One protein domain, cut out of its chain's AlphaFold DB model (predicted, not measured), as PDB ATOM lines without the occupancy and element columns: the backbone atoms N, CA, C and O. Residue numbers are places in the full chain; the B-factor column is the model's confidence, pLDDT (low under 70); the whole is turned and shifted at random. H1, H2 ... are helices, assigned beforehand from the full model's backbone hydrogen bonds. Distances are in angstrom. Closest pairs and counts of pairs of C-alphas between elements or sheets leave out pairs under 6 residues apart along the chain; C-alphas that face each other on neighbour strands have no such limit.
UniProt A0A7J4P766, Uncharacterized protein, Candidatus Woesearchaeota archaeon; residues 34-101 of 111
ATOM      1  N   LEU A  34     120.872  51.593  12.600       75.69
ATOM      2  CA  LEU A  34     121.306  52.411  13.727       75.69
ATOM      3  C   LEU A  34     121.458  51.559  14.993       75.69
ATOM      4  O   LEU A  34     122.476  51.655  15.681       75.69
ATOM      5  N   ALA A  35     120.492  50.681  15.264       80.00
ATOM      6  CA  ALA A  35     120.546  49.767  16.399       80.00
ATOM      7  C   ALA A  35     121.757  48.823  16.314       80.00
ATOM      8  O   ALA A  35     122.477  48.644  17.300       80.00
ATOM      9  N   GLN A  36     122.037  48.280  15.124       83.56
ATOM     10  CA  GLN A  36     123.210  47.436  14.899       83.56
ATOM     11  C   GLN A  36     124.526  48.191  15.111       83.56
ATOM     12  O   GLN A  36     125.428  47.669  15.768       83.56
ATOM     13  N   GLN A  37     124.634  49.430  14.625       84.06
ATOM     14  CA  GLN A  37     125.819  50.263  14.856       84.06
ATOM     15  C   GLN A  37     126.043  50.535  16.348       84.06
ATOM     16  O   GLN A  37     127.162  50.395  16.840       84.06
ATOM     17  N   ILE A  38     124.986  50.871  17.093       84.62
ATOM     18  CA  ILE A  38     125.080  51.104  18.541       84.62
ATOM     19  C   ILE A  38     125.522  49.827  19.262       84.62
ATOM     20  O   ILE A  38     126.420  49.884  20.100       84.62
ATOM     21  N   ALA A  39     124.956  48.671  18.908       87.81
ATOM     22  CA  ALA A  39     125.325  47.394  19.510       87.81
ATOM     23  C   ALA A  39     126.798  47.028  19.257       87.81
ATOM     24  O   ALA A  39     127.484  46.556  20.167       87.81
ATOM     25  N   GLN A  40     127.309  47.288  18.049       87.50
ATOM     26  CA  GLN A  40     128.726  47.094  17.727       87.50
ATOM     27  C   GLN A  40     129.624  48.002  18.573       87.50
ATOM     28  O   GLN A  40     130.594  47.525  19.165       87.50
ATOM     29  N   LEU A  41     129.273  49.287  18.696       86.81
ATOM     30  CA  LEU A  41     129.999  50.231  19.548       86.81
ATOM     31  C   LEU A  41     129.974  49.796  21.020       86.81
ATOM     32  O   LEU A  41     131.015  49.788  21.671       86.81
ATOM     33  N   GLU A  42     128.817  49.376  21.540       88.38
ATOM     34  CA  GLU A  42     128.708  48.843  22.902       88.38
ATOM     35  C   GLU A  42     129.617  47.634  23.108       88.38
ATOM     36  O   GLU A  42     130.305  47.566  24.121       88.38
ATOM     37  N   SER A  43     129.655  46.699  22.160       88.94
ATOM     38  CA  SER A  43     130.497  45.501  22.262       88.94
ATOM     39  C   SER A  43     131.993  45.835  22.309       88.94
ATOM     40  O   SER A  43     132.739  45.211  23.059       88.94
ATOM     41  N   MET A  44     132.433  46.864  21.574       86.50
ATOM     42  CA  MET A  44     133.827  47.322  21.602       86.50
ATOM     43  C   MET A  44     134.193  48.052  22.900       86.50
ATOM     44  O   MET A  44     135.316  47.924  23.379       86.50
ATOM     45  N   VAL A  45     133.267  48.835  23.465       86.44
ATOM     46  CA  VAL A  45     133.540  49.686  24.637       86.44
ATOM     47  C   VAL A  45     133.338  48.935  25.958       86.44
ATOM     48  O   VAL A  45     134.095  49.155  26.901       86.44
ATOM     49  N   LYS A  46     132.372  48.008  26.033       88.06
ATOM     50  CA  LYS A  46     132.077  47.188  27.224       88.06
ATOM     51  C   LYS A  46     133.297  46.539  27.891       88.06
ATOM     52  O   LYS A  46     133.394  46.669  29.106       88.06
ATOM     53  N   PRO A  47     134.224  45.873  27.175       87.75
ATOM     54  CA  PRO A  47     135.393  45.261  27.808       87.75
ATOM     55  C   PRO A  47     136.391  46.286  28.361       87.75
ATOM     56  O   PRO A  47     137.202  45.937  29.211       87.75
ATOM     57  N   ALA A  48     136.340  47.538  27.898       86.31
ATOM     58  CA  ALA A  48     137.159  48.613  28.443       86.31
ATOM     59  C   ALA A  48     136.525  49.261  29.684       86.31
ATOM     60  O   ALA A  48     137.223  49.963  30.412       86.31
ATOM     61  N   PHE A  49     135.228  49.062  29.941       87.75
ATOM     62  CA  PHE A  49     134.578  49.614  31.125       87.75
ATOM     63  C   PHE A  49     134.953  48.844  32.390       87.75
ATOM     64  O   PHE A  49     134.919  47.615  32.431       87.75
ATOM     65  N   THR A  50     135.216  49.584  33.465       90.00
ATOM     66  CA  THR A  50     135.230  49.002  34.808       90.00
ATOM     67  C   THR A  50     133.811  48.725  35.302       90.00
ATOM     68  O   THR A  50     132.824  49.214  34.744       90.00
ATOM     69  N   ARG A  51     133.689  47.933  36.375       89.31
ATOM     70  CA  ARG A  51     132.392  47.584  36.978       89.31
ATOM     71  C   ARG A  51     131.569  48.831  37.322       89.31
ATOM     72  O   ARG A  51     130.401  48.906  36.961       89.31
ATOM     73  N   GLU A  52     132.209  49.830  37.923       87.69
ATOM     74  CA  GLU A  52     131.573  51.100  38.293       87.69
ATOM     75  C   GLU A  52     131.119  51.900  37.059       87.69
ATOM     76  O   GLU A  52     130.012  52.444  37.028       87.69
ATOM     77  N   ALA A  53     131.940  51.927  36.002       88.50
ATOM     78  CA  ALA A  53     131.604  52.617  34.760       88.50
ATOM     79  C   ALA A  53     130.424  51.956  34.028       88.50
ATOM     80  O   ALA A  53     129.575  52.664  33.487       88.50
ATOM     81  N   LEU A  54     130.332  50.621  34.049       88.88
ATOM     82  CA  LEU A  54     129.195  49.872  33.502       88.88
ATOM     83  C   LEU A  54     127.885  50.216  34.215       88.88
ATOM     84  O   LEU A  54     126.881  50.466  33.546       88.88
ATOM     85  N   GLU A  55     127.890  50.266  35.548       90.69
ATOM     86  CA  GLU A  55     126.701  50.616  36.335       90.69
ATOM     87  C   GLU A  55     126.240  52.053  36.050       90.69
ATOM     88  O   GLU A  55     125.052  52.307  35.799       90.69
ATOM     89  N   ARG A  56     127.181  53.005  35.992       88.25
ATOM     90  CA  ARG A  56     126.862  54.395  35.644       88.25
ATOM     91  C   ARG A  56     126.358  54.521  34.213       88.25
ATOM     92  O   ARG A  56     125.362  55.206  33.979       88.25
ATOM     93  N   TYR A  57     127.018  53.868  33.263       89.38
ATOM     94  CA  TYR A  57     126.592  53.862  31.871       89.38
ATOM     95  C   TYR A  57     125.186  53.265  31.724       89.38
ATOM     96  O   TYR A  57     124.353  53.867  31.053       89.38
ATOM     97  N   GLY A  58     124.879  52.158  32.408       89.94
ATOM     98  CA  GLY A  58     123.539  51.565  32.424       89.94
ATOM     99  C   GLY A  58     122.473  52.531  32.947       89.94
ATOM    100  O   GLY A  58     121.441  52.721  32.308       89.94
ATOM    101  N   THR A  59     122.765  53.228  34.049       91.19
ATOM    102  CA  THR A  59     121.873  54.263  34.605       91.19
ATOM    103  C   THR A  59     121.611  55.387  33.597       91.19
ATOM    104  O   THR A  59     120.472  55.812  33.402       91.19
ATOM    105  N   ILE A  60     122.660  55.857  32.917       88.44
ATOM    106  CA  ILE A  60     122.564  56.941  31.931       88.44
ATOM    107  C   ILE A  60     121.852  56.478  30.668       88.44
ATOM    108  O   ILE A  60     121.081  57.246  30.114       88.44
ATOM    109  N   LYS A  61     122.074  55.245  30.213       89.19
ATOM    110  CA  LYS A  61     121.386  54.675  29.053       89.19
ATOM    111  C   LYS A  61     119.875  54.667  29.257       89.19
ATOM    112  O   LYS A  61     119.148  55.023  28.337       89.19
ATOM    113  N   THR A  62     119.423  54.331  30.464       88.88
ATOM    114  CA  THR A  62     117.999  54.351  30.818       88.88
ATOM    115  C   THR A  62     117.462  55.776  30.963       88.88
ATOM    116  O   THR A  62     116.387  56.075  30.456       88.88
ATOM    117  N   ALA A  63     118.197  56.668  31.634       89.75
ATOM    118  CA  ALA A  63     117.728  58.032  31.893       89.75
ATOM    119  C   ALA A  63     117.840  58.972  30.673       89.75
ATOM    120  O   ALA A  63     117.014  59.860  30.490       89.75
ATOM    121  N   PHE A  64     118.881  58.803  29.857       85.69
ATOM    122  CA  PHE A  64     119.260  59.667  28.737       85.69
ATOM    123  C   PHE A  64     119.941  58.847  27.618       85.69
ATOM    124  O   PHE A  64     121.165  58.936  27.438       85.69
ATOM    125  N   PRO A  65     119.173  58.071  26.830       84.56
ATOM    126  CA  PRO A  65     119.720  57.184  25.800       84.56
ATOM    127  C   PRO A  65     120.559  57.928  24.751       84.56
ATOM    128  O   PRO A  65     121.621  57.450  24.358       84.56
ATOM    129  N   GLU A  66     120.165  59.144  24.364       84.31
ATOM    130  CA  GLU A  66     120.930  59.962  23.413       84.31
ATOM    131  C   GLU A  66     122.340  60.302  23.922       84.31
ATOM    132  O   GLU A  66     123.313  60.257  23.167       84.31
ATOM    133  N   LYS A  67     122.481  60.598  25.222       84.38
ATOM    134  CA  LYS A  67     123.791  60.879  25.832       84.38
ATOM    135  C   LYS A  67     124.647  59.622  25.899       84.38
ATOM    136  O   LYS A  67     125.850  59.695  25.664       84.38
ATOM    137  N   ALA A  68     124.035  58.476  26.193       87.06
ATOM    138  CA  ALA A  68     124.730  57.195  26.222       87.06
ATOM    139  C   ALA A  68     125.342  56.854  24.853       87.06
ATOM    140  O   ALA A  68     126.518  56.495  24.787       87.06
ATOM    141  N   VAL A  69     124.602  57.064  23.758       87.25
ATOM    142  CA  VAL A  69     125.119  56.853  22.394       87.25
ATOM    143  C   VAL A  69     126.295  57.783  22.085       87.25
ATOM    144  O   VAL A  69     127.323  57.327  21.586       87.25
ATOM    145  N   GLN A  70     126.204  59.072  22.430       84.75
ATOM    146  CA  GLN A  70     127.312  60.016  22.212       84.75
ATOM    147  C   GLN A  70     128.580  59.611  22.974       84.75
ATOM    148  O   GLN A  70     129.683  59.660  22.430       84.75
ATOM    149  N   VAL A  71     128.422  59.169  24.222       86.44
ATOM    150  CA  VAL A  71     129.524  58.657  25.042       86.44
ATOM    151  C   VAL A  71     130.171  57.432  24.395       86.44
ATOM    152  O   VAL A  71     131.395  57.399  24.281       86.44
ATOM    153  N   LEU A  72     129.380  56.457  23.930       86.81
ATOM    154  CA  LEU A  72     129.899  55.265  23.249       86.81
ATOM    155  C   LEU A  72     130.731  55.618  22.022       86.81
ATOM    156  O   LEU A  72     131.833  55.104  21.862       86.81
ATOM    157  N   VAL A  73     130.217  56.503  21.164       87.19
ATOM    158  CA  VAL A  73     130.896  56.915  19.929       87.19
ATOM    159  C   VAL A  73     132.259  57.532  20.237       87.19
ATOM    160  O   VAL A  73     133.236  57.280  19.531       87.19
ATOM    161  N   VAL A  74     132.344  58.337  21.293       84.75
ATOM    162  CA  VAL A  74     133.584  59.000  21.701       84.75
ATOM    163  C   VAL A  74     134.557  58.017  22.356       84.75
ATOM    164  O   VAL A  74     135.738  58.005  22.014       84.75
ATOM    165  N   LEU A  75     134.075  57.144  23.242       85.31
ATOM    166  CA  LEU A  75     134.904  56.115  23.872       85.31
ATOM    167  C   LEU A  75     135.443  55.105  22.861       85.31
ATOM    168  O   LEU A  75     136.630  54.790  22.897       85.31
ATOM    169  N   ALA A  76     134.615  54.654  21.918       86.25
ATOM    170  CA  ALA A  76     135.038  53.762  20.846       86.25
ATOM    171  C   ALA A  76     136.194  54.373  20.044       86.25
ATOM    172  O   ALA A  76     137.173  53.690  19.755       86.25
ATOM    173  N   GLN A  77     136.140  55.676  19.754       82.44
ATOM    174  CA  GLN A  77     137.235  56.380  19.081       82.44
ATOM    175  C   GLN A  77     138.513  56.434  19.924       82.44
ATOM    176  O   GLN A  77     139.606  56.258  19.380       82.44
ATOM    177  N   PHE A  78     138.406  56.655  21.236       83.38
ATOM    178  CA  PHE A  78     139.568  56.662  22.130       83.38
ATOM    179  C   PHE A  78     140.230  55.292  22.257       83.38
ATOM    180  O   PHE A  78     141.461  55.212  22.232       83.38
ATOM    181  N   ILE A  79     139.420  54.237  22.342       84.38
ATOM    182  CA  ILE A  79     139.880  52.847  22.396       84.38
ATOM    183  C   ILE A  79     140.542  52.466  21.070       84.38
ATOM    184  O   ILE A  79     141.666  51.972  21.071       84.38
ATOM    185  N   GLN A  80     139.911  52.777  19.931       80.12
ATOM    186  CA  GLN A  80     140.491  52.542  18.601       80.12
ATOM    187  C   GLN A  80     141.801  53.309  18.387       80.12
ATOM    188  O   GLN A  80     142.706  52.813  17.726       80.12
ATOM    189  N   SER A  81     141.923  54.508  18.964       80.69
ATOM    190  CA  SER A  81     143.159  55.298  18.911       80.69
ATOM    191  C   SER A  81     144.236  54.795  19.882       80.69
ATOM    192  O   SER A  81     145.322  55.369  19.925       80.69
ATOM    193  N   GLY A  82     143.938  53.791  20.714       80.44
ATOM    194  CA  GLY A  82     144.842  53.267  21.741       80.44
ATOM    195  C   GLY A  82     145.143  54.244  22.884       80.44
ATOM    196  O   GLY A  82     146.005  53.960  23.712       80.44
ATOM    197  N   LYS A  83     144.447  55.391  22.947       73.75
ATOM    198  CA  LYS A  83     144.675  56.437  23.960       73.75
ATOM    199  C   LYS A  83     144.074  56.078  25.319       73.75
ATOM    200  O   LYS A  83     144.517  56.601  26.336       73.75
ATOM    201  N   VAL A  84     143.069  55.202  25.338       77.62
ATOM    202  CA  VAL A  84     142.387  54.754  26.556       77.62
ATOM    203  C   VAL A  84     142.283  53.234  26.526       77.62
ATOM    204  O   VAL A  84     141.683  52.678  25.610       77.62
ATOM    205  N   LYS A  85     142.881  52.570  27.522       76.38
ATOM    206  CA  LYS A  85     142.754  51.116  27.720       76.38
ATOM    207  C   LYS A  85     141.597  50.757  28.644       76.38
ATOM    208  O   LYS A  85     140.878  49.813  28.348       76.38
ATOM    209  N   HIS A  86     141.410  51.519  29.722       82.31
ATOM    210  CA  HIS A  86     140.325  51.331  30.681       82.31
ATOM    211  C   HIS A  86     139.531  52.621  30.842       82.31
ATOM    212  O   HIS A  86     140.087  53.720  30.821       82.31
ATOM    213  N   VAL A  87     138.221  52.467  30.974       84.69
ATOM    214  CA  VAL A  87     137.265  53.546  31.153       84.69
ATOM    215  C   VAL A  87     136.672  53.416  32.546       84.69
ATOM    216  O   VAL A  87     135.813  52.571  32.796       84.69
ATOM    217  N   ASP A  88     137.152  54.276  33.434       86.56
ATOM    218  CA  ASP A  88     136.681  54.394  34.808       86.56
ATOM    219  C   ASP A  88     135.504  55.367  34.939       86.56
ATOM    220  O   ASP A  88     135.232  56.193  34.059       86.56
ATOM    221  N   ASP A  89     134.841  55.312  36.095       85.50
ATOM    222  CA  ASP A  89     133.730  56.196  36.454       85.50
ATOM    223  C   ASP A  89     134.092  57.688  36.345       85.50
ATOM    224  O   ASP A  89     133.315  58.495  35.829       85.50
ATOM    225  N   ASP A  90     135.299  58.059  36.782       85.62
ATOM    226  CA  ASP A  90     135.789  59.440  36.733       85.62
ATOM    227  C   ASP A  90     135.968  59.937  35.290       85.62
ATOM    228  O   ASP A  90     135.550  61.048  34.942       85.62
ATOM    229  N   LEU A  91     136.518  59.088  34.414       83.94
ATOM    230  CA  LEU A  91     136.699  59.411  33.001       83.94
ATOM    231  C   LEU A  91     135.345  59.549  32.300       83.94
ATOM    232  O   LEU A  91     135.134  60.501  31.547       83.94
ATOM    233  N   LEU A  92     134.403  58.658  32.612       84.81
ATOM    234  CA  LEU A  92     133.034  58.713  32.112       84.81
ATOM    235  C   LEU A  92     132.325  60.009  32.543       84.81
ATOM    236  O   LEU A  92     131.742  60.700  31.706       84.81
ATOM    237  N   LYS A  93     132.423  60.396  33.822       84.88
ATOM    238  CA  LYS A  93     131.880  61.665  34.348       84.88
ATOM    239  C   LYS A  93     132.480  62.887  33.660       84.88
ATOM    240  O   LYS A  93     131.739  63.799  33.277       84.88
ATOM    241  N   LYS A  94     133.802  62.910  33.471       84.12
ATOM    242  CA  LYS A  94     134.489  63.987  32.742       84.12
ATOM    243  C   LYS A  94     133.974  64.085  31.312       84.12
ATOM    244  O   LYS A  94     133.632  65.180  30.868       84.12
ATOM    245  N   LEU A  95     133.842  62.948  30.630       82.00
ATOM    246  CA  LEU A  95     133.328  62.890  29.266       82.00
ATOM    247  C   LEU A  95     131.896  63.426  29.183       82.00
ATOM    248  O   LEU A  95     131.614  64.292  28.365       82.00
ATOM    249  N   LEU A  96     131.009  62.986  30.074       81.69
ATOM    250  CA  LEU A  96     129.616  63.445  30.143       81.69
ATOM    251  C   LEU A  96     129.498  64.945  30.407       81.69
ATOM    252  O   LEU A  96     128.630  65.607  29.837       81.69
ATOM    253  N   THR A  97     130.371  65.484  31.257       81.25
ATOM    254  CA  THR A  97     130.404  66.917  31.572       81.25
ATOM    255  C   THR A  97     130.857  67.741  30.369       81.25
ATOM    256  O   THR A  97     130.383  68.857  30.188       81.25
ATOM    257  N   GLN A  98     131.745  67.198  29.530       74.62
ATOM    258  CA  GLN A  98     132.186  67.861  28.299       74.62
ATOM    259  C   GLN A  98     131.220  67.672  27.124       74.62
ATOM    260  O   GLN A  98     131.077  68.575  26.304       74.62
ATOM    261  N   LEU A  99     130.564  66.512  27.041       70.75
ATOM    262  CA  LEU A  99     129.557  66.205  26.024       70.75
ATOM    263  C   LEU A  99     128.241  66.920  26.285       70.75
ATOM    264  O   LEU A  99     127.525  67.234  25.343       70.75
ATOM    265  N   THR A 100     127.928  67.206  27.548       63.69
ATOM    266  CA  THR A 100     126.855  68.135  27.877       63.69
ATOM    267  C   THR A 100     127.365  69.532  27.539       63.69
ATOM    268  O   THR A 100     128.219  70.043  28.266       63.69
ATOM    269  N   PRO A 101     126.883  70.188  26.467       55.78
ATOM    270  CA  PRO A 101     127.234  71.577  26.265       55.78
ATOM    271  C   PRO A 101     126.739  72.340  27.498       55.78
ATOM    272  O   PRO A 101     125.533  72.400  27.754       55.78
TER     273      PRO A 101
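AT A GLANCE: This is residues 34 to 101 of the 111 residues of an uncharacterized protein of Candidatus Woesearchaeota archaeon (UniProt A0A7J4P766). H3 runs through the middle of four crossed helices; H1 crosses it, H2 makes a hairpin with it near residues 67 to 69, and H4 crosses it and also meets H2. The printed part has 68 residues with H1 to H4 in chain order and no named strand, all helix. It is compact, radius of gyration of the C-alphas 10.9 A, and rounded, 28 by 28 by 24 A.

IN THESE COORDINATES: H1, residues 34 to 48, begins at C-alpha (121.306, 52.411, 13.727) and spans 22.0 A. H2 is residues 51 to 63; H3, residues 65 to 80, spans 22.5 A. H4, residues 89 to 99, ends at C-alpha (129.557, 66.205, 26.024).

HOW THE PARTS SIT: The hub H3 touches H1 at a steep 56 degrees, closest C-alphas Val 45 and Ala 76, 5.8 A. H2 touches H3 with residues 57 to 61 alone, closest C-alphas Lys 61 and Ala 68, 5.1 A. H4 touches H3, closest C-alphas Val 71 and Leu 96, 7.0 A. H1 and H4 are apart. Every O i to N i+4 pair is within hydrogen-bond range in H2, H3 and H4, and 9 of 11 in H1.

THE WHOLE: The C-alphas farthest apart, Ala 63 and Gly 82, are 29.3 A apart. The printed part has no cut and no long link; residues 100 to 101 are under pLDDT 70.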